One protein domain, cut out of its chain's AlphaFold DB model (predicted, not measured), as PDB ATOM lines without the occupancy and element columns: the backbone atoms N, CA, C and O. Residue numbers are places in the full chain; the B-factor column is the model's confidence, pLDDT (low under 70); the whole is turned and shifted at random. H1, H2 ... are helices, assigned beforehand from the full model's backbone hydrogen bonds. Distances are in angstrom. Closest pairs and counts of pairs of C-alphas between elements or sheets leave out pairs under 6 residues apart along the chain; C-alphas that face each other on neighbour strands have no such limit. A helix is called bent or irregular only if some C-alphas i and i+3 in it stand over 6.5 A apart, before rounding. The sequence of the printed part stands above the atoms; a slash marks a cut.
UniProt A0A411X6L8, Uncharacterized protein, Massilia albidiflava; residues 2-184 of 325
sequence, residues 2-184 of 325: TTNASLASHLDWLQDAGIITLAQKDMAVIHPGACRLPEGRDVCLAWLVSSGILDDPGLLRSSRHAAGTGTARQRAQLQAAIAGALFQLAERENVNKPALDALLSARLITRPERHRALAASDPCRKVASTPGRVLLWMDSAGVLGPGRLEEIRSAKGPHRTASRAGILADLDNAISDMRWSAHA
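AT A GLANCE: This is residues 2 to 184 of the 325 residues of an uncharacterized protein of Massilia albidiflava (UniProt A0A411X6L8). Two lobes of helices sit along one long bent helix, H5: in the first, H3 and H4 pack on its long arm H5a, with H1 on H3 and H2 beside H1; in the second, H6 and H7 pack on its short arm H5b, and H7 in turn bears the short helix H8 and the long helix H9. The last part of H9, residues 176 to 183, sticks out from the second lobe together with residue 184. The printed part has 183 residues with nine named helices, H1 to H9 in chain order, and no named strand; the class is all helix. It is loose, with a radius of gyration of the C-alphas of 19.6 A, and elongated, spanning 63 by 34 by 24 A.

HOW THE PARTS SIT: H5, residues 72 to 105, is the hub, touching four other helices. By its hydrogen bonds it was assigned as one helix, but it is bent: C-alphas 95 and 98 are 6.7 A apart, and its arms H5a, residues 72 to 95, and H5b, residues 98 to 105, stand at a steep tilt of 39 degrees. H3, residues 41 to 50, touches residues 80 to 89 of H5a at a steep tilt of 49 degrees, the same way; the closest C-alphas, of Asp 42 and Ala 81, are 4.2 A apart. H4, residues 56 to 68, forms a helical hairpin with H5a, touching its residues 75 to 82 at a shallow tilt of 23 degrees; the closest C-alphas are those of Ala 66 and Arg 75, 5.7 A apart. H1, residues 3 to 16, touches H3 with residues 7 to 11, about perpendicular at 83 degrees, closest at the C-alphas of His 10 and Arg 41, 6.0 A. H1 and H2, residues 22 to 29, form a helical hairpin, closest at the C-alphas of Leu 11 and Lys 25, 6.2 A. H5b and H6, residues 111 to 120, form a helical hairpin but only just touch, with 3 pairs of C-alphas within 8 A, the closest those of Leu 100 and Arg 114, 6.3 A. H7, residues 131 to 140, touches H5b about perpendicular at 87 degrees, closest at the C-alphas of Ala 99 and Pro 131, 4.8 A. H9, residues 162 to 183, touches H7 with residues 167 to 175 at a steep tilt of 55 degrees; the C-alphas of Gly 132 and Leu 171 are closest, 3.9 A. H8, residues 148 to 154, touches H7, closest at the C-alphas of Asp 139 and Leu 149, 6.5 A. H1 and H9 are apart. Every O i to N i+4 pair is within hydrogen-bond range in H1, H2, H3, H5a, H5b, H6, H7, H8 and H9, and 8 of 9 in H4.

IN THESE COORDINATES: H5a measures 34.3 A from C-alpha 72 at (44.124, -12.065, 28.702), H9 30.9 A and H1 20.5 A. H1 begins at C-alpha 3, (17.666, -24.121, 32.763), and H9 ends at C-alpha 183, (4.008, -41.987, 54.139).

THE WHOLE: The C-alphas farthest apart, of Thr 71 and Pro 158, are 64.5 A apart. The printed part has no cut, and the link from H2 to H3 is long, with 11 residues. The mean pLDDT of the printed part is 78.9, with 32 residues under 70, among them 122 to 128 and 178 to 184.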
ATOM      1  N   THR A   2      13.795 -22.398  32.628       46.66
ATOM      2  CA  THR A   2      14.872 -21.522  32.096       46.66
ATOM      3  C   THR A   2      16.247 -22.210  32.043       46.66
ATOM      4  O   THR A   2      17.187 -21.663  31.477       46.66
ATOM      5  N   THR A   3      16.375 -23.439  32.554       53.41
ATOM      6  CA  THR A   3      17.666 -24.121  32.763       53.41
ATOM      7  C   THR A   3      18.377 -24.557  31.474       53.41
ATOM      8  O   THR A   3      19.603 -24.578  31.434       53.41
ATOM      9  N   ASN A   4      17.648 -24.830  30.385       56.91
ATOM     10  CA  ASN A   4      18.264 -25.336  29.148       56.91
ATOM     11  C   ASN A   4      19.053 -24.271  28.361       56.91
ATOM     12  O   ASN A   4      20.041 -24.608  27.713       56.91
ATOM     13  N   ALA A   5      18.650 -22.995  28.421       60.78
ATOM     14  CA  ALA A   5      19.339 -21.918  27.699       60.78
ATOM     15  C   ALA A   5      20.715 -21.602  28.316       60.78
ATOM     16  O   ALA A   5      21.689 -21.379  27.598       60.78
ATOM     17  N   SER A   6      20.799 -21.658  29.649       74.00
ATOM     18  CA  SER A   6      22.044 -21.503  30.411       74.00
ATOM     19  C   SER A   6      23.057 -22.594  30.053       74.00
ATOM     20  O   SER A   6      24.192 -22.285  29.689       74.00
ATOM     21  N   LEU A   7      22.631 -23.863  30.035       79.75
ATOM     22  CA  LEU A   7      23.500 -24.982  29.674       79.75
ATOM     23  C   LEU A   7      24.051 -24.869  28.249       79.75
ATOM     24  O   LEU A   7      25.258 -25.003  28.056       79.75
ATOM     25  N   ALA A   8      23.182 -24.611  27.268       83.88
ATOM     26  CA  ALA A   8      23.595 -24.485  25.873       83.88
ATOM     27  C   ALA A   8      24.667 -23.399  25.716       83.88
ATOM     28  O   ALA A   8      25.730 -23.674  25.169       83.88
ATOM     29  N   SER A   9      24.460 -22.227  26.330       86.50
ATOM     30  CA  SER A   9      25.437 -21.133  26.283       86.50
ATOM     31  C   SER A   9      26.786 -21.479  26.927       86.50
ATOM     32  O   SER A   9      27.834 -21.053  26.443       86.50
ATOM     33  N   HIS A  10      26.792 -22.274  28.004       88.25
ATOM     34  CA  HIS A  10      28.030 -22.727  28.634       88.25
ATOM     35  C   HIS A  10      28.761 -23.757  27.773       88.25
ATOM     36  O   HIS A  10      29.982 -23.677  27.648       88.25
ATOM     37  N   LEU A  11      28.036 -24.695  27.160       90.19
ATOM     38  CA  LEU A  11      28.616 -25.682  26.250       90.19
ATOM     39  C   LEU A  11      29.150 -25.030  24.970       90.19
ATOM     40  O   LEU A  11      30.241 -25.386  24.532       90.19
ATOM     41  N   ASP A  12      28.429 -24.056  24.413       90.94
ATOM     42  CA  ASP A  12      28.877 -23.246  23.274       90.94
ATOM     43  C   ASP A  12      30.186 -22.530  23.611       90.94
ATOM     44  O   ASP A  12      31.175 -22.665  22.899       90.94
ATOM     45  N   TRP A  13      30.240 -21.861  24.765       89.94
ATOM     46  CA  TRP A  13      31.448 -21.176  25.215       89.94
ATOM     47  C   TRP A  13      32.636 -22.127  25.433       89.94
ATOM     48  O   TRP A  13      33.767 -21.790  25.080       89.94
ATOM     49  N   LEU A  14      32.406 -23.319  25.994       89.00
ATOM     50  CA  LEU A  14      33.451 -24.333  26.176       89.00
ATOM     51  C   LEU A  14      33.939 -24.912  24.842       89.00
ATOM     52  O   LEU A  14      35.131 -25.201  24.704       89.00
ATOM     53  N   GLN A  15      33.039 -25.076  23.872       90.88
ATOM     54  CA  GLN A  15      33.377 -25.513  22.521       90.88
ATOM     55  C   GLN A  15      34.198 -24.440  21.794       90.88
ATOM     56  O   GLN A  15      35.255 -24.754  21.248       90.88
ATOM     57  N   ASP A  16      33.759 -23.180  21.838       88.12
ATOM     58  CA  ASP A  16      34.453 -22.040  21.226       88.12
ATOM     59  C   ASP A  16      35.847 -21.832  21.829       88.12
ATOM     60  O   ASP A  16      36.793 -21.456  21.136       88.12
ATOM     61  N   ALA A  17      35.999 -22.120  23.124       83.56
ATOM     62  CA  ALA A  17      37.283 -22.098  23.815       83.56
ATOM     63  C   ALA A  17      38.180 -23.317  23.509       83.56
ATOM     64  O   ALA A  17      39.297 -23.391  24.025       83.56
ATOM     65  N   GLY A  18      37.709 -24.283  22.714       85.19
ATOM     66  CA  GLY A  18      38.448 -25.498  22.364       85.19
ATOM     67  C   GLY A  18      38.634 -26.477  23.528       85.19
ATOM     68  O   GLY A  18      39.530 -27.317  23.484       85.19
ATOM     69  N   ILE A  19      37.823 -26.359  24.585       86.81
ATOM     70  CA  ILE A  19      37.919 -27.186  25.799       86.81
ATOM     71  C   ILE A  19      37.185 -28.510  25.641       86.81
ATOM     72  O   ILE A  19      37.634 -29.527  26.173       86.81
ATOM     73  N   ILE A  20      36.074 -28.485  24.910       89.81
ATOM     74  CA  ILE A  20      35.326 -29.669  24.507       89.81
ATOM     75  C   ILE A  20      35.198 -29.704  22.988       89.81
ATOM     76  O   ILE A  20      35.146 -28.677  22.315       89.81
ATOM     77  N   THR A  21      35.132 -30.909  22.443       90.75
ATOM     78  CA  THR A  21      34.835 -31.142  21.029       90.75
ATOM     79  C   THR A  21      33.333 -31.038  20.759       90.75
ATOM     80  O   THR A  21      32.514 -31.168  21.672       90.75
ATOM     81  N   LEU A  22      32.954 -30.879  19.487       92.62
ATOM     82  CA  LEU A  22      31.547 -30.918  19.073       92.62
ATOM     83  C   LEU A  22      30.867 -32.235  19.491       92.62
ATOM     84  O   LEU A  22      29.781 -32.210  20.053       92.62
ATOM     85  N   ALA A  23      31.551 -33.373  19.332       91.94
ATOM     86  CA  ALA A  23      31.027 -34.672  19.755       91.94
ATOM     87  C   ALA A  23      30.757 -34.735  21.271       91.94
ATOM     88  O   ALA A  23      29.753 -35.295  21.703       91.94
ATOM     89  N   GLN A  24      31.627 -34.140  22.095       92.38
ATOM     90  CA  GLN A  24      31.425 -34.066  23.547       92.38
ATOM     91  C   GLN A  24      30.253 -33.162  23.927       92.38
ATOM     92  O   GLN A  24      29.500 -33.493  24.840       92.38
ATOM     93  N   LYS A  25      30.066 -32.053  23.208       92.25
ATOM     94  CA  LYS A  25      28.886 -31.203  23.365       92.25
ATOM     95  C   LYS A  25      27.603 -31.956  23.015       92.25
ATOM     96  O   LYS A  25      26.660 -31.911  23.798       92.25
ATOM     97  N   ASP A  26      27.577 -32.687  21.903       91.44
ATOM     98  CA  ASP A  26      26.401 -33.466  21.503       91.44
ATOM     99  C   ASP A  26      26.071 -34.545  22.547       91.44
ATOM    100  O   ASP A  26      24.918 -34.669  22.961       91.44
ATOM    101  N   MET A  27      27.090 -35.252  23.058       90.25
ATOM    102  CA  MET A  27      26.939 -36.201  24.171       90.25
ATOM    103  C   MET A  27      26.391 -35.535  25.440       90.25
ATOM    104  O   MET A  27      25.549 -36.117  26.123       90.25
ATOM    105  N   ALA A  28      26.839 -34.318  25.754       89.19
ATOM    106  CA  ALA A  28      26.365 -33.561  26.908       89.19
ATOM    107  C   ALA A  28      24.895 -33.156  26.781       89.19
ATOM    108  O   ALA A  28      24.147 -33.294  27.746       89.19
ATOM    109  N   VAL A  29      24.461 -32.704  25.604       89.31
ATOM    110  CA  VAL A  29      23.078 -32.259  25.369       89.31
ATOM    111  C   VAL A  29      22.079 -33.409  25.508       89.31
ATOM    112  O   VAL A  29      20.999 -33.216  26.066       89.31
ATOM    113  N   ILE A  30      22.432 -34.609  25.040       88.06
ATOM    114  CA  ILE A  30      21.557 -35.789  25.136       88.06
ATOM    115  C   ILE A  30      21.662 -36.516  26.484       88.06
ATOM    116  O   ILE A  30      20.919 -37.470  26.725       88.06
ATOM    117  N   HIS A  31      22.579 -36.102  27.364       84.62
ATOM    118  CA  HIS A  31      22.792 -36.780  28.635       84.62
ATOM    119  C   HIS A  31      21.545 -36.645  29.535       84.62
ATOM    120  O   HIS A  31      21.080 -35.525  29.764       84.62
ATOM    121  N   PRO A  32      21.024 -37.730  30.143       77.88
ATOM    122  CA  PRO A  32      19.825 -37.674  30.992       77.88
ATOM    123  C   PRO A  32      19.927 -36.698  32.178       77.88
ATOM    124  O   PRO A  32      18.915 -36.237  32.700       77.88
ATOM    125  N   GLY A  33      21.153 -36.387  32.609       72.56
ATOM    126  CA  GLY A  33      21.446 -35.422  33.673       72.56
ATOM    127  C   GLY A  33      21.501 -33.950  33.236       72.56
ATOM    128  O   GLY A  33      21.564 -33.081  34.102       72.56
ATOM    129  N   ALA A  34      21.454 -33.649  31.934       76.31
ATOM    130  CA  ALA A  34      21.631 -32.294  31.403       76.31
ATOM    131  C   ALA A  34      20.575 -31.297  31.920       76.31
ATOM    132  O   ALA A  34      20.865 -30.130  32.163       76.31
ATOM    133  N   CYS A  35      19.351 -31.763  32.174       64.75
ATOM    134  CA  CYS A  35      18.236 -30.930  32.631       64.75
ATOM    135  C   CYS A  35      18.347 -30.442  34.090       64.75
ATOM    136  O   CYS A  35      17.516 -29.640  34.522       64.75
ATOM    137  N   ARG A  36      19.341 -30.919  34.853       64.06
ATOM    138  CA  ARG A  36      19.519 -30.630  36.289       64.06
ATOM    139  C   ARG A  36      20.801 -29.870  36.621       64.06
ATOM    140  O   ARG A  36      21.162 -29.780  37.791       64.06
ATOM    141  N   LEU A  37      21.487 -29.339  35.615       67.06
ATOM    142  CA  LEU A  37      22.740 -28.627  35.820       67.06
ATOM    143  C   LEU A  37      22.516 -27.287  36.542       67.06
ATOM    144  O   LEU A  37      21.698 -26.484  36.083       67.06
ATOM    145  N   PRO A  38      23.224 -27.036  37.657       60.47
ATOM    146  CA  PRO A  38      23.263 -25.723  38.285       60.47
ATOM    147  C   PRO A  38      23.897 -24.687  37.350       60.47
ATOM    148  O   PRO A  38      24.674 -25.019  36.453       60.47
ATOM    149  N   GLU A  39      23.572 -23.416  37.568       74.00
ATOM    150  CA  GLU A  39      24.166 -22.318  36.811       74.00
ATOM    151  C   GLU A  39      25.643 -22.142  37.193       74.00
ATOM    152  O   GLU A  39      25.986 -22.084  38.371       74.00
ATOM    153  N   GLY A  40      26.526 -22.067  36.193       80.44
ATOM    154  CA  GLY A  40      27.958 -21.850  36.400       80.44
ATOM    155  C   GLY A  40      28.824 -22.600  35.391       80.44
ATOM    156  O   GLY A  40      28.582 -23.766  35.072       80.44
ATOM    157  N   ARG A  41      29.857 -21.931  34.873       86.44
ATOM    158  CA  ARG A  41      30.795 -22.521  33.899       86.44
ATOM    159  C   ARG A  41      31.674 -23.596  34.533       86.44
ATOM    160  O   ARG A  41      31.945 -24.612  33.908       86.44
ATOM    161  N   ASP A  42      32.101 -23.363  35.765       84.88
ATOM    162  CA  ASP A  42      32.867 -24.286  36.598       84.88
ATOM    163  C   ASP A  42      32.052 -25.532  36.968       84.88
ATOM    164  O   ASP A  42      32.541 -26.650  36.816       84.88
ATOM    165  N   VAL A  43      30.784 -25.354  37.356       83.12
ATOM    166  CA  VAL A  43      29.867 -26.465  37.657       83.12
ATOM    167  C   VAL A  43      29.620 -27.318  36.409       83.12
ATOM    168  O   VAL A  43      29.711 -28.545  36.465       83.12
ATOM    169  N   CYS A  44      29.357 -26.675  35.265       87.12
ATOM    170  CA  CYS A  44      29.186 -27.356  33.982       87.12
ATOM    171  C   CYS A  44      30.425 -28.195  33.626       87.12
ATOM    172  O   CYS A  44      30.312 -29.363  33.252       87.12
ATOM    173  N   LEU A  45      31.619 -27.633  33.819       87.94
ATOM    174  CA  LEU A  45      32.877 -28.324  33.555       87.94
ATOM    175  C   LEU A  45      33.104 -29.512  34.509       87.94
ATOM    176  O   LEU A  45      33.465 -30.597  34.054       87.94
ATOM    177  N   ALA A  46      32.841 -29.353  35.811       83.75
ATOM    178  CA  ALA A  46      32.927 -30.441  36.792       83.75
ATOM    179  C   ALA A  46      31.943 -31.580  36.478       83.75
ATOM    180  O   ALA A  46      32.269 -32.764  36.622       83.75
ATOM    181  N   TRP A  47      30.747 -31.232  36.007       86.19
ATOM    182  CA  TRP A  47      29.748 -32.193  35.560       86.19
ATOM    183  C   TRP A  47      30.159 -32.949  34.297       86.19
ATOM    184  O   TRP A  47      30.002 -34.170  34.263       86.19
ATOM    185  N   LEU A  48      30.735 -32.274  33.297       88.31
ATOM    186  CA  LEU A  48      31.250 -32.924  32.085       88.31
ATOM    187  C   LEU A  48      32.314 -33.973  32.420       88.31
ATOM    188  O   LEU A  48      32.283 -35.077  31.873       88.31
ATOM    189  N   VAL A  49      33.216 -33.641  33.349       86.50
ATOM    190  CA  VAL A  49      34.257 -34.564  33.818       86.50
ATOM    191  C   VAL A  49      33.637 -35.765  34.523       86.50
ATOM    192  O   VAL A  49      33.928 -36.919  34.222       86.50
ATOM    193  N   SER A  50      32.708 -35.504  35.436       76.38
ATOM    194  CA  SER A  50      32.117 -36.569  36.246       76.38
ATOM    195  C   SER A  50      31.143 -37.461  35.483       76.38
ATOM    196  O   SER A  50      30.957 -38.612  35.862       76.38
ATOM    197  N   SER A  51      30.538 -36.948  34.411       80.31
ATOM    198  CA  SER A  51      29.686 -37.724  33.504       80.31
ATOM    199  C   SER A  51      30.505 -38.552  32.505       80.31
ATOM    200  O   SER A  51      29.932 -39.219  31.649       80.31
ATOM    201  N   GLY A  52      31.843 -38.499  32.579       83.12
ATOM    202  CA  GLY A  52      32.743 -39.223  31.678       83.12
ATOM    203  C   GLY A  52      32.758 -38.681  30.247       83.12
ATOM    204  O   GLY A  52      33.266 -39.343  29.348       83.12
ATOM    205  N   ILE A  53      32.201 -37.488  30.026       88.62
ATOM    206  CA  ILE A  53      32.181 -36.820  28.720       88.62
ATOM    207  C   ILE A  53      33.536 -36.154  28.463       88.62
ATOM    208  O   ILE A  53      34.040 -36.159  27.338       88.62
ATOM    209  N   LEU A  54      34.145 -35.608  29.518       87.94
ATOM    210  CA  LEU A  54      35.510 -35.098  29.530       87.94
ATOM    211  C   LEU A  54      36.361 -35.962  30.471       87.94
ATOM    212  O   LEU A  54      35.936 -36.277  31.574       87.94
ATOM    213  N   ASP A  55      37.555 -36.364  30.051       81.62
ATOM    214  CA  ASP A  55      38.492 -37.122  30.883       81.62
ATOM    215  C   ASP A  55      39.447 -36.179  31.643       81.62
ATOM    216  O   ASP A  55      39.717 -35.065  31.189       81.62
ATOM    217  N   ASP A  56      40.012 -36.612  32.778       71.75
ATOM    218  CA  ASP A  56      40.995 -35.808  33.534       71.75
ATOM    219  C   ASP A  56      42.204 -35.370  32.673       71.75
ATOM    220  O   ASP A  56      42.614 -34.203  32.743       71.75
ATOM    221  N   PRO A  57      42.770 -36.228  31.791       74.31
ATOM    222  CA  PRO A  57      43.784 -35.795  30.829       74.31
ATOM    223  C   PRO A  57      43.264 -34.751  29.834       74.31
ATOM    224  O   PRO A  57      44.016 -33.863  29.430       74.31
ATOM    225  N   GLY A  58      41.995 -34.835  29.431       75.69
ATOM    226  CA  GLY A  58      41.303 -33.833  28.625       75.69
ATOM    227  C   GLY A  58      41.230 -32.495  29.336       75.69
ATOM    228  O   GLY A  58      41.656 -31.499  28.765       75.69
ATOM    229  N   LEU A  59      40.826 -32.479  30.605       78.00
ATOM    230  CA  LEU A  59      40.784 -31.268  31.421       78.00
ATOM    231  C   LEU A  59      42.172 -30.614  31.564       78.00
ATOM    232  O   LEU A  59      42.310 -29.397  31.431       78.00
ATOM    233  N   LEU A  60      43.224 -31.413  31.767       71.75
ATOM    234  CA  LEU A  60      44.606 -30.919  31.836       71.75
ATOM    235  C   LEU A  60      45.116 -30.386  30.491       71.75
ATOM    236  O   LEU A  60      45.794 -29.356  30.456       71.75
ATOM    237  N   ARG A  61      44.795 -31.051  29.373       77.50
ATOM    238  CA  ARG A  61      45.099 -30.543  28.023       77.50
ATOM    239  C   ARG A  61      44.383 -29.222  27.767       77.50
ATOM    240  O   ARG A  61      45.015 -28.272  27.314       77.50
ATOM    241  N   SER A  62      43.116 -29.146  28.148       73.44
ATOM    242  CA  SER A  62      42.276 -27.957  28.074       73.44
ATOM    243  C   SER A  62      42.830 -26.800  28.911       73.44
ATOM    244  O   SER A  62      42.888 -25.672  28.432       73.44
ATOM    245  N   SER A  63      43.364 -27.070  30.106       70.19
ATOM    246  CA  SER A  63      44.078 -26.079  30.929       70.19
ATOM    247  C   SER A  63      45.355 -25.549  30.268       70.19
ATOM    248  O   SER A  63      45.620 -24.346  30.291       70.19
ATOM    249  N   ARG A  64      46.142 -26.415  29.617       75.69
ATOM    250  CA  ARG A  64      47.337 -25.982  28.870       75.69
ATOM    251  C   ARG A  64      46.967 -25.181  27.624       75.69
ATOM    252  O   ARG A  64      47.633 -24.195  27.323       75.69
ATOM    253  N   HIS A  65      45.900 -25.574  26.933       72.00
ATOM    254  CA  HIS A  65      45.374 -24.845  25.784       72.00
ATOM    255  C   HIS A  65      44.878 -23.450  26.192       72.00
ATOM    256  O   HIS A  65      45.262 -22.466  25.566       72.00
ATOM    257  N   ALA A  66      44.164 -23.355  27.321       70.06
ATOM    258  CA  ALA A  66      43.723 -22.104  27.945       70.06
ATOM    259  C   ALA A  66      44.850 -21.087  28.126       70.06
ATOM    260  O   ALA A  66      44.653 -19.888  27.976       70.06
ATOM    261  N   ALA A  67      46.041 -21.556  28.498       67.50
ATOM    262  CA  ALA A  67      47.179 -20.679  28.736       67.50
ATOM    263  C   ALA A  67      47.705 -20.042  27.436       67.50
ATOM    264  O   ALA A  67      48.267 -18.946  27.484       67.50
ATOM    265  N   GLY A  68      47.505 -20.714  26.296       70.75
ATOM    266  CA  GLY A  68      48.043 -20.338  24.990       70.75
ATOM    267  C   GLY A  68      47.062 -19.653  24.035       70.75
ATOM    268  O   GLY A  68      47.509 -19.173  22.995       70.75
ATOM    269  N   THR A  69      45.763 -19.584  24.345       67.12
ATOM    270  CA  THR A  69      44.745 -19.067  23.411       67.12
ATOM    271  C   THR A  69      43.940 -17.889  23.962       67.12
ATOM    272  O   THR A  69      43.680 -17.775  25.155       67.12
ATOM    273  N   GLY A  70      43.535 -16.980  23.069       72.62
ATOM    274  CA  GLY A  70      42.619 -15.881  23.381       72.62
ATOM    275  C   GLY A  70      43.223 -14.673  24.112       72.62
ATOM    276  O   GLY A  70      44.422 -14.562  24.390       72.62
ATOM    277  N   THR A  71      42.350 -13.714  24.414       80.25
ATOM    278  CA  THR A  71      42.693 -12.484  25.146       80.25
ATOM    279  C   THR A  71      43.029 -12.780  26.611       80.25
ATOM    280  O   THR A  71      42.575 -13.773  27.175       80.25
ATOM    281  N   ALA A  72      43.782 -11.896  27.281       79.19
ATOM    282  CA  ALA A  72      44.124 -12.065  28.702       79.19
ATOM    283  C   ALA A  72      42.884 -12.277  29.598       79.19
ATOM    284  O   ALA A  72      42.903 -13.102  30.508       79.19
ATOM    285  N   ARG A  73      41.775 -11.590  29.287       79.25
ATOM    286  CA  ARG A  73      40.495 -11.741  29.989       79.25
ATOM    287  C   ARG A  73      39.869 -13.121  29.779       79.25
ATOM    288  O   ARG A  73      39.405 -13.720  30.744       79.25
ATOM    289  N   GLN A  74      39.855 -13.628  28.546       76.81
ATOM    290  CA  GLN A  74      39.330 -14.966  28.246       76.81
ATOM    291  C   GLN A  74      40.152 -16.049  28.948       76.81
ATOM    292  O   GLN A  74      39.572 -16.946  29.555       76.81
ATOM    293  N   ARG A  75      41.484 -15.913  28.957       81.06
ATOM    294  CA  ARG A  75      42.383 -16.828  29.673       81.06
ATOM    295  C   ARG A  75      42.094 -16.870  31.169       81.06
ATOM    296  O   ARG A  75      41.936 -17.954  31.720       81.06
ATOM    297  N   ALA A  76      41.947 -15.708  31.806       80.06
ATOM    298  CA  ALA A  76      41.610 -15.623  33.226       80.06
ATOM    299  C   ALA A  76      40.249 -16.269  33.544       80.06
ATOM    300  O   ALA A  76      40.130 -17.017  34.510       80.06
ATOM    301  N   GLN A  77      39.232 -16.040  32.704       82.75
ATOM    302  CA  GLN A  77      37.912 -16.659  32.874       82.75
ATOM    303  C   GLN A  77      37.953 -18.184  32.717       82.75
ATOM    304  O   GLN A  77      37.312 -18.896  33.487       82.75
ATOM    305  N   LEU A  78      38.710 -18.691  31.740       82.56
ATOM    306  CA  LEU A  78      38.862 -20.126  31.510       82.56
ATOM    307  C   LEU A  78      39.607 -20.800  32.668       82.56
ATOM    308  O   LEU A  78      39.176 -21.837  33.164       82.56
ATOM    309  N   GLN A  79      40.690 -20.181  33.143       83.94
ATOM    310  CA  GLN A  79      41.445 -20.662  34.298       83.94
ATOM    311  C   GLN A  79      40.597 -20.674  35.572       83.94
ATOM    312  O   GLN A  79      40.638 -21.661  36.301       83.94
ATOM    313  N   ALA A  80      39.795 -19.634  35.813       82.25
ATOM    314  CA  ALA A  80      38.876 -19.593  36.948       82.25
ATOM    315  C   ALA A  80      37.826 -20.713  36.876       82.25
ATOM    316  O   ALA A  80      37.593 -21.391  37.873       82.25
ATOM    317  N   ALA A  81      37.249 -20.964  35.694       85.00
ATOM    318  CA  ALA A  81      36.287 -22.048  35.502       85.00
ATOM    319  C   ALA A  81      36.918 -23.432  35.742       85.00
ATOM    320  O   ALA A  81      36.329 -24.270  36.419       85.00
ATOM    321  N   ILE A  82      38.136 -23.660  35.238       83.88
ATOM    322  CA  ILE A  82      38.874 -24.914  35.455       83.88
ATOM    323  C   ILE A  82      39.235 -25.090  36.934       83.88
ATOM    324  O   ILE A  82      39.050 -26.174  37.481       83.88
ATOM    325  N   ALA A  83      39.726 -24.041  37.597       79.38
ATOM    326  CA  ALA A  83      40.068 -24.088  39.015       79.38
ATOM    327  C   ALA A  83      38.834 -24.354  39.890       79.38
ATOM    328  O   ALA A  83      38.895 -25.205  40.776       79.38
ATOM    329  N   GLY A  84      37.708 -23.691  39.605       80.44
ATOM    330  CA  GLY A  84      36.434 -23.944  40.280       80.44
ATOM    331  C   GLY A  84      35.953 -25.381  40.076       80.44
ATOM    332  O   GLY A  84      35.587 -26.050  41.037       80.44
ATOM    333  N   ALA A  85      36.057 -25.904  38.851       82.69
ATOM    334  CA  ALA A  85      35.686 -27.283  38.557       82.69
ATOM    335  C   ALA A  85      36.548 -28.296  39.325       82.69
ATOM    336  O   ALA A  85      36.020 -29.229  39.928       82.69
ATOM    337  N   LEU A  86      37.868 -28.094  39.353       79.94
ATOM    338  CA  LEU A  86      38.795 -28.925  40.126       79.94
ATOM    339  C   LEU A  86      38.512 -28.853  41.628       79.94
ATOM    340  O   LEU A  86      38.544 -29.881  42.301       79.94
ATOM    341  N   PHE A  87      38.212 -27.662  42.151       79.31
ATOM    342  CA  PHE A  87      37.834 -27.485  43.549       79.31
ATOM    343  C   PHE A  87      36.568 -28.277  43.889       79.31
ATOM    344  O   PHE A  87      36.572 -29.027  44.860       79.31
ATOM    345  N   GLN A  88      35.525 -28.201  43.057       75.81
ATOM    346  CA  GLN A  88      34.290 -28.963  43.268       75.81
ATOM    347  C   GLN A  88      34.510 -30.479  43.177       75.81
ATOM    348  O   GLN A  88      33.977 -31.239  43.986       75.81
ATOM    349  N   LEU A  89      35.340 -30.939  42.234       74.25
ATOM    350  CA  LEU A  89      35.725 -32.350  42.133       74.25
ATOM    351  C   LEU A  89      36.509 -32.823  43.372       74.25
ATOM    352  O   LEU A  89      36.285 -33.935  43.851       74.25
ATOM    353  N   ALA A  90      37.381 -31.978  43.929       70.44
ATOM    354  CA  ALA A  90      38.116 -32.276  45.156       70.44
ATOM    355  C   ALA A  90      37.210 -32.254  46.400       70.44
ATOM    356  O   ALA A  90      37.324 -33.123  47.263       70.44
ATOM    357  N   GLU A  91      36.282 -31.299  46.494       70.06
ATOM    358  CA  GLU A  91      35.287 -31.235  47.569       70.06
ATOM    359  C   GLU A  91      34.384 -32.479  47.549       70.06
ATOM    360  O   GLU A  91      34.167 -33.095  48.591       70.06
ATOM    361  N   ARG A  92      33.964 -32.937  46.361       69.06
ATOM    362  CA  ARG A  92      33.257 -34.215  46.154       69.06
ATOM    363  C   ARG A  92      34.031 -35.396  46.730       69.06
ATOM    364  O   ARG A  92      33.447 -36.217  47.444       69.06
ATOM    365  N   GLU A  93      35.321 -35.504  46.410       67.12
ATOM    366  CA  GLU A  93      36.153 -36.579  46.949       67.12
ATOM    367  C   GLU A  93      36.233 -36.464  48.477       67.12
ATOM    368  O   GLU A  93      36.000 -37.448  49.173       67.12
ATOM    369  N   ASN A  94      36.449 -35.267  49.018       68.88
ATOM    370  CA  ASN A  94      36.582 -35.048  50.458       68.88
ATOM    371  C   ASN A  94      35.287 -35.273  51.255       68.88
ATOM    372  O   ASN A  94      35.364 -35.696  52.406       68.88
ATOM    373  N   VAL A  95      34.108 -35.037  50.672       70.12
ATOM    374  CA  VAL A  95      32.815 -35.266  51.343       70.12
ATOM    375  C   VAL A  95      32.459 -36.753  51.362       70.12
ATOM    376  O   VAL A  95      32.038 -37.280  52.392       70.12
ATOM    377  N   ASN A  96      32.670 -37.461  50.250       72.69
ATOM    378  CA  ASN A  96      32.201 -38.842  50.106       72.69
ATOM    379  C   ASN A  96      33.222 -39.877  50.593       72.69
ATOM    380  O   ASN A  96      32.847 -40.953  51.065       72.69
ATOM    381  N   LYS A  97      34.520 -39.570  50.501       80.56
ATOM    382  CA  LYS A  97      35.605 -40.492  50.860       80.56
ATOM    383  C   LYS A  97      35.592 -40.902  52.332       80.56
ATOM    384  O   LYS A  97      35.690 -42.103  52.556       80.56
ATOM    385  N   PRO A  98      35.374 -40.018  53.329       85.62
ATOM    386  CA  PRO A  98      35.297 -40.435  54.730       85.62
ATOM    387  C   PRO A  98      34.170 -41.439  54.988       85.62
ATOM    388  O   PRO A  98      34.373 -42.437  55.679       85.62
ATOM    389  N   ALA A  99      32.992 -41.219  54.396       85.38
ATOM    390  CA  ALA A  99      31.857 -42.124  54.546       85.38
ATOM    391  C   ALA A  99      32.108 -43.470  53.848       85.38
ATOM    392  O   ALA A  99      31.885 -44.524  54.442       85.38
ATOM    393  N   LEU A 100      32.649 -43.460  52.625       88.12
ATOM    394  CA  LEU A 100      33.033 -44.680  51.907       88.12
ATOM    395  C   LEU A 100      34.170 -45.442  52.610       88.12
ATOM    396  O   LEU A 100      34.171 -46.674  52.623       88.12
ATOM    397  N   ASP A 101      35.111 -44.737  53.234       89.38
ATOM    398  CA  ASP A 101      36.203 -45.325  54.013       89.38
ATOM    399  C   ASP A 101      35.690 -45.939  55.314       89.38
ATOM    400  O   ASP A 101      36.140 -47.022  55.697       89.38
ATOM    401  N   ALA A 102      34.696 -45.320  55.957       88.69
ATOM    402  CA  ALA A 102      33.999 -45.904  57.098       88.69
ATOM    403  C   ALA A 102      33.257 -47.193  56.704       88.69
ATOM    404  O   ALA A 102      33.376 -48.206  57.397       88.69
ATOM    405  N   LEU A 103      32.565 -47.201  55.558       90.38
ATOM    406  CA  LEU A 103      31.900 -48.396  55.020       90.38
ATOM    407  C   LEU A 103      32.892 -49.522  54.698       90.38
ATOM    408  O   LEU A 103      32.638 -50.690  55.013       90.38
ATOM    409  N   LEU A 104      34.035 -49.181  54.097       91.25
ATOM    410  CA  LEU A 104      35.096 -50.134  53.780       91.25
ATOM    411  C   LEU A 104      35.738 -50.696  55.059       91.25
ATOM    412  O   LEU A 104      35.935 -51.906  55.173       91.25
ATOM    413  N   SER A 105      36.013 -49.836  56.044       88.44
ATOM    414  CA  SER A 105      36.597 -50.215  57.339       88.44
ATOM    415  C   SER A 105      35.659 -51.109  58.151       88.44
ATOM    416  O   SER A 105      36.098 -52.074  58.777       88.44
ATOM    417  N   ALA A 106      34.350 -50.857  58.074       87.56
ATOM    418  CA  ALA A 106      33.311 -51.706  58.655       87.56
ATOM    419  C   ALA A 106      33.058 -53.005  57.861       87.56
ATOM    420  O   ALA A 106      32.228 -53.823  58.271       87.56
ATOM    421  N   ARG A 107      33.774 -53.215  56.742       88.94
ATOM    422  CA  ARG A 107      33.619 -54.350  55.814       88.94
ATOM    423  C   ARG A 107      32.186 -54.503  55.291       88.94
ATOM    424  O   ARG A 107      31.710 -55.621  55.096       88.94
ATOM    425  N   LEU A 108      31.492 -53.381  55.119       89.56
ATOM    426  CA  LEU A 108      30.145 -53.325  54.549       89.56
ATOM    427  C   LEU A 108      30.199 -53.246  53.024       89.56
ATOM    428  O   LEU A 108      29.338 -53.799  52.354       89.56
ATOM    429  N   ILE A 109      31.249 -52.623  52.490       91.81
ATOM    430  CA  ILE A 109      31.545 -52.584  51.059       91.81
ATOM    431  C   ILE A 109      32.956 -53.112  50.799       91.81
ATOM    432  O   ILE A 109      33.815 -53.146  51.682       91.81
ATOM    433  N   THR A 110      33.202 -53.522  49.567       90.56
ATOM    434  CA  THR A 110      34.490 -53.984  49.054       90.56
ATOM    435  C   THR A 110      35.265 -52.836  48.398       90.56
ATOM    436  O   THR A 110      34.709 -51.795  48.047       90.56
ATOM    437  N   ARG A 111      36.579 -53.017  48.186       87.69
ATOM    438  CA  ARG A 111      37.401 -52.023  47.468       87.69
ATOM    439  C   ARG A 111      36.889 -51.736  46.044       87.69
ATOM    440  O   ARG A 111      36.845 -50.560  45.685       87.69
ATOM    441  N   PRO A 112      36.462 -52.741  45.249       86.50
ATOM    442  CA  PRO A 112      35.848 -52.483  43.948       86.50
ATOM    443  C   PRO A 112      34.537 -51.695  44.042       86.50
ATOM    444  O   PRO A 112      34.333 -50.777  43.253       86.50
ATOM    445  N   GLU A 113      33.671 -51.996  45.016       89.38
ATOM    446  CA  GLU A 113      32.424 -51.242  45.235       89.38
ATOM    447  C   GLU A 113      32.706 -49.785  45.620       89.38
ATOM    448  O   GLU A 113      32.050 -48.891  45.098       89.38
ATOM    449  N   ARG A 114      33.729 -49.523  46.446       87.75
ATOM    450  CA  ARG A 114      34.189 -48.156  46.748       87.75
ATOM    451  C   ARG A 114      34.634 -47.412  45.489       87.75
ATOM    452  O   ARG A 114      34.287 -46.249  45.322       87.75
ATOM    453  N   HIS A 115      35.393 -48.059  44.607       81.00
ATOM    454  CA  HIS A 115      35.859 -47.413  43.378       81.00
ATOM    455  C   HIS A 115      34.699 -47.113  42.417       81.00
ATOM    456  O   HIS A 115      34.607 -46.004  41.897       81.00
ATOM    457  N   ARG A 116      33.756 -48.055  42.264       81.25
ATOM    458  CA  ARG A 116      32.522 -47.829  41.495       81.25
ATOM    459  C   ARG A 116      31.648 -46.732  42.104       81.25
ATOM    460  O   ARG A 116      31.107 -45.929  41.359       81.25
ATOM    461  N   ALA A 117      31.542 -46.660  43.432       85.12
ATOM    462  CA  ALA A 117      30.814 -45.597  44.127       85.12
ATOM    463  C   ALA A 117      31.436 -44.223  43.881       85.12
ATOM    464  O   ALA A 117      30.726 -43.269  43.583       85.12
ATOM    465  N   LEU A 118      32.764 -44.117  43.965       79.62
ATOM    466  CA  LEU A 118      33.449 -42.869  43.646       79.62
ATOM    467  C   LEU A 118      33.165 -42.460  42.199       79.62
ATOM    468  O   LEU A 118      32.734 -41.334  41.994       79.62
ATOM    469  N   ALA A 119      33.275 -43.382  41.239       74.88
ATOM    470  CA  ALA A 119      32.967 -43.110  39.835       74.88
ATOM    471  C   ALA A 119      31.497 -42.703  39.598       74.88
ATOM    472  O   ALA A 119      31.243 -41.766  38.850       74.88
ATOM    473  N   ALA A 120      30.542 -43.357  40.264       76.19
ATOM    474  CA  ALA A 120      29.106 -43.130  40.082       76.19
ATOM    475  C   ALA A 120      28.548 -41.904  40.831       76.19
ATOM    476  O   ALA A 120      27.398 -41.525  40.613       76.19
ATOM    477  N   SER A 121      29.310 -41.303  41.751       72.00
ATOM    478  CA  SER A 121      28.842 -40.142  42.519       72.00
ATOM    479  C   SER A 121      28.629 -38.920  41.615       72.00
ATOM    480  O   SER A 121      29.559 -38.479  40.952       72.00
ATOM    481  N   ASP A 122      27.412 -38.373  41.568       64.75
ATOM    482  CA  ASP A 122      27.093 -37.171  40.781       64.75
ATOM    483  C   ASP A 122      27.709 -35.925  41.452       64.75
ATOM    484  O   ASP A 122      27.448 -35.693  42.634       64.75
ATOM    485  N   PRO A 123      28.508 -35.107  40.742       52.66
ATOM    486  CA  PRO A 123      29.151 -33.918  41.302       52.66
ATOM    487  C   PRO A 123      28.162 -32.834  41.736       52.66
ATOM    488  O   PRO A 123      28.481 -32.050  42.621       52.66
ATOM    489  N   CYS A 124      26.959 -32.789  41.160       48.22
ATOM    490  CA  CYS A 124      25.947 -31.794  41.519       48.22
ATOM    491  C   CYS A 124      25.102 -32.228  42.724       48.22
ATOM    492  O   CYS A 124      24.338 -31.437  43.281       48.22
ATOM    493  N   ARG A 125      25.215 -33.493  43.144       57.84
ATOM    494  CA  ARG A 125      24.405 -34.054  44.219       57.84
ATOM    495  C   ARG A 125      25.299 -34.336  45.412       57.84
ATOM    496  O   ARG A 125      26.083 -35.278  45.395       57.84
ATOM    497  N   LYS A 126      25.130 -33.564  46.490       59.09
ATOM    498  CA  LYS A 126      25.698 -33.922  47.797       59.09
ATOM    499  C   LYS A 126      25.220 -35.332  48.145       59.09
ATOM    500  O   LYS A 126      24.042 -35.539  48.446       59.09
ATOM    501  N   VAL A 127      26.113 -36.310  48.037       60.19
ATOM    502  CA  VAL A 127      25.806 -37.682  48.418       60.19
ATOM    503  C   VAL A 127      25.823 -37.690  49.941       60.19
ATOM    504  O   VAL A 127      26.865 -37.516  50.549       60.19
ATOM    505  N   ALA A 128      24.625 -37.786  50.520       64.31
ATOM    506  CA  ALA A 128      24.338 -38.303  51.854       64.31
ATOM    507  C   ALA A 128      25.376 -38.023  52.969       64.31
ATOM    508  O   ALA A 128      26.440 -38.625  53.023       64.31
ATOM    509  N   SER A 129      24.995 -37.223  53.968       70.56
ATOM    510  CA  SER A 129      25.862 -36.829  55.093       70.56
ATOM    511  C   SER A 129      26.325 -37.962  56.023       70.56
ATOM    512  O   SER A 129      27.154 -37.711  56.895       70.56
ATOM    513  N   THR A 130      25.787 -39.180  55.899       83.94
ATOM    514  CA  THR A 130      26.073 -40.295  56.813       83.94
ATOM    515  C   THR A 130      26.362 -41.605  56.063       83.94
ATOM    516  O   THR A 130      25.811 -41.820  54.977       83.94
ATOM    517  N   PRO A 131      27.208 -42.510  56.604       87.06
ATOM    518  CA  PRO A 131      27.577 -43.760  55.931       87.06
ATOM    519  C   PRO A 131      26.389 -44.657  55.549       87.06
ATOM    520  O   PRO A 131      26.405 -45.264  54.480       87.06
ATOM    521  N   GLY A 132      25.342 -44.731  56.374       85.94
ATOM    522  CA  GLY A 132      24.130 -45.498  56.080       85.94
ATOM    523  C   GLY A 132      23.345 -44.911  54.909       85.94
ATOM    524  O   GLY A 132      22.908 -45.644  54.021       85.94
ATOM    525  N   ARG A 133      23.254 -43.579  54.822       84.56
ATOM    526  CA  ARG A 133      22.659 -42.900  53.663       84.56
ATOM    527  C   ARG A 133      23.500 -43.075  52.390       84.56
ATOM    528  O   ARG A 133      22.921 -43.203  51.312       84.56
ATOM    529  N   VAL A 134      24.832 -43.132  52.494       87.19
ATOM    530  CA  VAL A 134      25.712 -43.462  51.354       87.19
ATOM    531  C   VAL A 134      25.456 -44.889  50.869       87.19
ATOM    532  O   VAL A 134      25.355 -45.105  49.665       87.19
ATOM    533  N   LEU A 135      25.285 -45.853  51.777       88.44
ATOM    534  CA  LEU A 135      24.986 -47.243  51.420       88.44
ATOM    535  C   LEU A 135      23.652 -47.366  50.660       88.44
ATOM    536  O   LEU A 135      23.570 -48.060  49.650       88.44
ATOM    537  N   LEU A 136      22.627 -46.640  51.113       87.12
ATOM    538  CA  LEU A 136      21.316 -46.584  50.464       87.12
ATOM    539  C   LEU A 136      21.369 -45.880  49.101       87.12
ATOM    540  O   LEU A 136      20.728 -46.311  48.145       87.12
ATOM    541  N   TRP A 137      22.182 -44.826  48.983       88.31
ATOM    542  CA  TRP A 137      22.463 -44.204  47.692       88.31
ATOM    543  C   TRP A 137      23.151 -45.189  46.736       88.31
ATOM    544  O   TRP A 137      22.699 -45.318  45.600       88.31
ATOM    545  N   MET A 138      24.181 -45.915  47.188       89.69
ATOM    546  CA  MET A 138      24.891 -46.907  46.369       89.69
ATOM    547  C   MET A 138      23.957 -48.014  45.855       89.69
ATOM    548  O   MET A 138      24.140 -48.472  44.728       89.69
ATOM    549  N   ASP A 139      22.958 -48.423  46.643       89.69
ATOM    550  CA  ASP A 139      21.903 -49.350  46.210       89.69
ATOM    551  C   ASP A 139      21.028 -48.734  45.108       89.69
ATOM    552  O   ASP A 139      20.924 -49.279  44.011       89.69
ATOM    553  N   SER A 140      20.498 -47.526  45.338       82.19
ATOM    554  CA  SER A 140      19.656 -46.824  44.354       82.19
ATOM    555  C   SER A 140      20.383 -46.458  43.054       82.19
ATOM    556  O   SER A 140      19.759 -46.344  42.002       82.19
ATOM    557  N   ALA A 141      21.703 -46.271  43.123       80.56
ATOM    558  CA  ALA A 141      22.564 -45.983  41.984       80.56
ATOM    559  C   ALA A 141      23.014 -47.255  41.240       80.56
ATOM    560  O   ALA A 141      23.754 -47.151  40.265       80.56
ATOM    561  N   GLY A 142      22.623 -48.452  41.701       83.56
ATOM    562  CA  GLY A 142      23.040 -49.728  41.108       83.56
ATOM    563  C   GLY A 142      24.532 -50.039  41.275       83.56
ATOM    564  O   GLY A 142      25.075 -50.897  40.581       83.56
ATOM    565  N   VAL A 143      25.223 -49.335  42.178       88.50
ATOM    566  CA  VAL A 143      26.635 -49.590  42.503       88.50
ATOM    567  C   VAL A 143      26.763 -50.879  43.312       88.50
ATOM    568  O   VAL A 143      27.723 -51.644  43.136       88.50
ATOM    569  N   LEU A 144      25.793 -51.104  44.201       87.94
ATOM    570  CA  LEU A 144      25.561 -52.392  44.833       87.94
ATOM    571  C   LEU A 144      24.782 -53.277  43.855       87.94
ATOM    572  O   LEU A 144      23.825 -52.835  43.227       87.94
ATOM    573  N   GLY A 145      25.217 -54.530  43.709       83.25
ATOM    574  CA  GLY A 145      24.474 -55.509  42.918       83.25
ATOM    575  C   GLY A 145      23.088 -55.792  43.519       83.25
ATOM    576  O   GLY A 145      22.860 -55.523  44.701       83.25
ATOM    577  N   PRO A 146      22.159 -56.371  42.744       85.62
ATOM    578  CA  PRO A 146      20.824 -56.702  43.236       85.62
ATOM    579  C   PRO A 146      20.899 -57.614  44.470       85.62
ATOM    580  O   PRO A 146      21.642 -58.591  44.483       85.62
ATOM    581  N   GLY A 147      20.149 -57.277  45.523       84.69
ATOM    582  CA  GLY A 147      20.110 -58.034  46.784       84.69
ATOM    583  C   GLY A 147      21.303 -57.801  47.721       84.69
ATOM    584  O   GLY A 147      21.243 -58.180  48.890       84.69
ATOM    585  N   ARG A 148      22.356 -57.109  47.265       91.06
ATOM    586  CA  ARG A 148      23.577 -56.876  48.048       91.06
ATOM    587  C   ARG A 148      23.327 -56.057  49.314       91.06
ATOM    588  O   ARG A 148      23.938 -56.327  50.346       91.06
ATOM    589  N   LEU A 149      22.418 -55.082  49.266       90.00
ATOM    590  CA  LEU A 149      22.031 -54.306  50.445       90.00
ATOM    591  C   LEU A 149      21.394 -55.194  51.527       90.00
ATOM    592  O   LEU A 149      21.719 -55.069  52.707       90.00
ATOM    593  N   GLU A 150      20.538 -56.136  51.130       87.94
ATOM    594  CA  GLU A 150      19.870 -57.047  52.061       87.94
ATOM    595  C   GLU A 150      20.841 -58.099  52.618       87.94
ATOM    596  O   GLU A 150      20.778 -58.429  53.801       87.94
ATOM    597  N   GLU A 151      21.823 -58.550  51.831       88.62
ATOM    598  CA  GLU A 151      22.943 -59.355  52.343       88.62
ATOM    599  C   GLU A 151      23.722 -58.605  53.431       88.62
ATOM    600  O   GLU A 151      24.038 -59.166  54.480       88.62
ATOM    601  N   ILE A 152      24.019 -57.320  53.213       87.69
ATOM    602  CA  ILE A 152      24.751 -56.494  54.177       87.69
ATOM    603  C   ILE A 152      23.972 -56.364  55.499       87.69
ATOM    604  O   ILE A 152      24.582 -56.464  56.574       87.69
ATOM    605  N   ARG A 153      22.643 -56.194  55.419       86.62
ATOM    606  CA  ARG A 153      21.729 -56.096  56.575       86.62
ATOM    607  C   ARG A 153      21.558 -57.423  57.315       86.62
ATOM    608  O   ARG A 153      21.582 -57.456  58.545       86.62
ATOM    609  N   SER A 154      21.417 -58.521  56.577       83.31
ATOM    610  CA  SER A 154      21.163 -59.863  57.119       83.31
ATOM    611  C   SER A 154      22.426 -60.597  57.576       83.31
ATOM    612  O   SER A 154      22.331 -61.554  58.350       83.31
ATOM    613  N   ALA A 155      23.616 -60.142  57.167       77.62
ATOM    614  CA  ALA A 155      24.895 -60.725  57.550       77.62
ATOM    615  C   ALA A 155      25.141 -60.648  59.072       77.62
ATOM    616  O   ALA A 155      25.766 -59.724  59.602       77.62
ATOM    617  N   LYS A 156      24.713 -61.697  59.781       57.09
ATOM    618  CA  LYS A 156      25.069 -62.004  61.174       57.09
ATOM    619  C   LYS A 156      26.484 -62.594  61.228       57.09
ATOM    620  O   LYS A 156      26.676 -63.759  61.548       57.09
ATOM    621  N   GLY A 157      27.483 -61.804  60.848       54.84
ATOM    622  CA  GLY A 157      28.878 -62.246  60.868       54.84
ATOM    623  C   GLY A 157      29.522 -62.176  62.266       54.84
ATOM    624  O   GLY A 157      29.116 -61.341  63.078       54.84
ATOM    625  N   PRO A 158      30.593 -62.957  62.524       48.91
ATOM    626  CA  PRO A 158      31.381 -62.948  63.771       48.91
ATOM    627  C   PRO A 158      32.171 -61.645  64.015       48.91
ATOM    628  O   PRO A 158      32.854 -61.501  65.024       48.91
ATOM    629  N   HIS A 159      32.069 -60.668  63.109       55.41
ATOM    630  CA  HIS A 159      32.759 -59.377  63.157       55.41
ATOM    631  C   HIS A 159      31.783 -58.215  63.400       55.41
ATOM    632  O   HIS A 159      31.796 -57.212  62.681       55.41
ATOM    633  N   ARG A 160      30.897 -58.349  64.396       63.78
ATOM    634  CA  ARG A 160      30.051 -57.247  64.881       63.78
ATOM    635  C   ARG A 160      30.908 -56.230  65.637       63.78
ATOM    636  O   ARG A 160      30.996 -56.262  66.857       63.78
ATOM    637  N   THR A 161      31.556 -55.329  64.911       76.00
ATOM    638  CA  THR A 161      32.167 -54.144  65.518       76.00
ATOM    639  C   THR A 161      31.077 -53.124  65.862       76.00
ATOM    640  O   THR A 161      30.067 -53.030  65.160       76.00
ATOM    641  N   ALA A 162      31.277 -52.333  66.922       81.06
ATOM    642  CA  ALA A 162      30.353 -51.253  67.290       81.06
ATOM    643  C   ALA A 162      30.135 -50.264  66.128       81.06
ATOM    644  O   ALA A 162      29.017 -49.815  65.890       81.06
ATOM    645  N   SER A 163      31.187 -50.013  65.338       83.19
ATOM    646  CA  SER A 163      31.130 -49.204  64.116       83.19
ATOM    647  C   SER A 163      30.167 -49.785  63.073       83.19
ATOM    648  O   SER A 163      29.307 -49.065  62.570       83.19
ATOM    649  N   ARG A 164      30.237 -51.095  62.794       85.12
ATOM    650  CA  ARG A 164      29.318 -51.755  61.857       85.12
ATOM    651  C   ARG A 164      27.866 -51.654  62.324       85.12
ATOM    652  O   ARG A 164      26.990 -51.359  61.518       85.12
ATOM    653  N   ALA A 165      27.616 -51.895  63.611       84.69
ATOM    654  CA  ALA A 165      26.275 -51.795  64.183       84.69
ATOM    655  C   ALA A 165      25.721 -50.362  64.102       84.69
ATOM    656  O   ALA A 165      24.570 -50.183  63.717       84.69
ATOM    657  N   GLY A 166      26.552 -49.352  64.387       85.44
ATOM    658  CA  GLY A 166      26.172 -47.943  64.270       85.44
ATOM    659  C   GLY A 166      25.802 -47.541  62.840       85.44
ATOM    660  O   GLY A 166      24.796 -46.873  62.637       85.44
ATOM    661  N   ILE A 167      26.557 -48.010  61.842       88.38
ATOM    662  CA  ILE A 167      26.252 -47.739  60.428       88.38
ATOM    663  C   ILE A 167      24.955 -48.433  59.985       88.38
ATOM    664  O   ILE A 167      24.178 -47.849  59.237       88.38
ATOM    665  N   LEU A 168      24.703 -49.666  60.433       89.38
ATOM    666  CA  LEU A 168      23.449 -50.361  60.117       89.38
ATOM    667  C   LEU A 168      22.238 -49.691  60.785       89.38
ATOM    668  O   LEU A 168      21.195 -49.581  60.153       89.38
ATOM    669  N   ALA A 169      22.388 -49.179  62.009       86.75
ATOM    670  CA  ALA A 169      21.346 -48.384  62.659       86.75
ATOM    671  C   ALA A 169      21.083 -47.061  61.915       86.75
ATOM    672  O   ALA A 169      19.933 -46.688  61.708       86.75
ATOM    673  N   ASP A 170      22.136 -46.377  61.456       87.00
ATOM    674  CA  ASP A 170      22.026 -45.184  60.605       87.00
ATOM    675  C   ASP A 170      21.338 -45.494  59.261       87.00
ATOM    676  O   ASP A 170      20.495 -44.727  58.802       87.00
ATOM    677  N   LEU A 171      21.621 -46.653  58.657       88.38
ATOM    678  CA  LEU A 171      20.916 -47.137  57.467       88.38
ATOM    679  C   LEU A 171      19.425 -47.379  57.745       88.38
ATOM    680  O   LEU A 171      18.588 -46.933  56.963       88.38
ATOM    681  N   ASP A 172      19.077 -48.066  58.834       87.75
ATOM    682  CA  ASP A 172      17.677 -48.323  59.190       87.75
ATOM    683  C   ASP A 172      16.922 -47.016  59.497       87.75
ATOM    684  O   ASP A 172      15.760 -46.870  59.101       87.75
ATOM    685  N   ASN A 173      17.590 -46.030  60.105       85.44
ATOM    686  CA  ASN A 173      17.059 -44.676  60.271       85.44
ATOM    687  C   ASN A 173      16.840 -43.993  58.915       85.44
ATOM    688  O   ASN A 173      15.763 -43.467  58.671       85.44
ATOM    689  N   ALA A 174      17.802 -44.065  57.992       84.50
ATOM    690  CA  ALA A 174      17.671 -43.487  56.654       84.50
ATOM    691  C   ALA A 174      16.534 -44.118  55.829       84.50
ATOM    692  O   ALA A 174      15.810 -43.415  55.119       84.50
ATOM    693  N   ILE A 175      16.352 -45.438  55.930       85.56
ATOM    694  CA  ILE A 175      15.230 -46.151  55.305       85.56
ATOM    695  C   ILE A 175      13.911 -45.718  55.949       85.56
ATOM    696  O   ILE A 175      12.925 -45.497  55.244       85.56
ATOM    697  N   SER A 176      13.887 -45.581  57.275       81.75
ATOM    698  CA  SER A 176      12.711 -45.114  58.011       81.75
ATOM    699  C   SER A 176      12.352 -43.682  57.620       81.75
ATOM    700  O   SER A 176      11.196 -43.444  57.297       81.75
ATOM    701  N   ASP A 177      13.316 -42.764  57.530       78.56
ATOM    702  CA  ASP A 177      13.127 -41.386  57.057       78.56
ATOM    703  C   ASP A 177      12.514 -41.340  55.652       78.56
ATOM    704  O   ASP A 177      11.585 -40.572  55.395       78.56
ATOM    705  N   MET A 178      13.003 -42.175  54.726       66.62
ATOM    706  CA  MET A 178      12.444 -42.261  53.372       66.62
ATOM    707  C   MET A 178      11.034 -42.841  53.371       66.62
ATOM    708  O   MET A 178      10.173 -42.344  52.648       66.62
ATOM    709  N   ARG A 179      10.773 -43.865  54.194       62.56
ATOM    710  CA  ARG A 179       9.425 -44.419  54.354       62.56
ATOM    711  C   ARG A 179       8.483 -43.386  54.953       62.56
ATOM    712  O   ARG A 179       7.416 -43.201  54.390       62.56
ATOM    713  N   TRP A 180       8.883 -42.664  55.994       39.47
ATOM    714  CA  TRP A 180       8.105 -41.574  56.583       39.47
ATOM    715  C   TRP A 180       7.870 -40.437  55.595       39.47
ATOM    716  O   TRP A 180       6.768 -39.917  55.542       39.47
ATOM    717  N   SER A 181       8.840 -40.113  54.742       45.69
ATOM    718  CA  SER A 181       8.660 -39.123  53.671       45.69
ATOM    719  C   SER A 181       7.707 -39.615  52.572       45.69
ATOM    720  O   SER A 181       6.958 -38.825  52.005       45.69
ATOM    721  N   ALA A 182       7.680 -40.922  52.299       44.53
ATOM    722  CA  ALA A 182       6.723 -41.548  51.383       44.53
ATOM    723  C   ALA A 182       5.321 -41.744  52.007       44.53
ATOM    724  O   ALA A 182       4.331 -41.780  51.283       44.53
ATOM    725  N   HIS A 183       5.236 -41.843  53.338       40.03
ATOM    726  CA  HIS A 183       4.008 -41.987  54.139       40.03
ATOM    727  C   HIS A 183       3.495 -40.640  54.694       40.03
ATOM    728  O   HIS A 183       2.419 -40.574  55.277       40.03
ATOM    729  N   ALA A 184       4.246 -39.553  54.493       34.00
ATOM    730  CA  ALA A 184       3.813 -38.170  54.687       34.00
ATOM    731  C   ALA A 184       3.068 -37.612  53.457       34.00
ATOM    732  O   ALA A 184       2.699 -36.440  53.430       34.00
TER     733      ALA A 184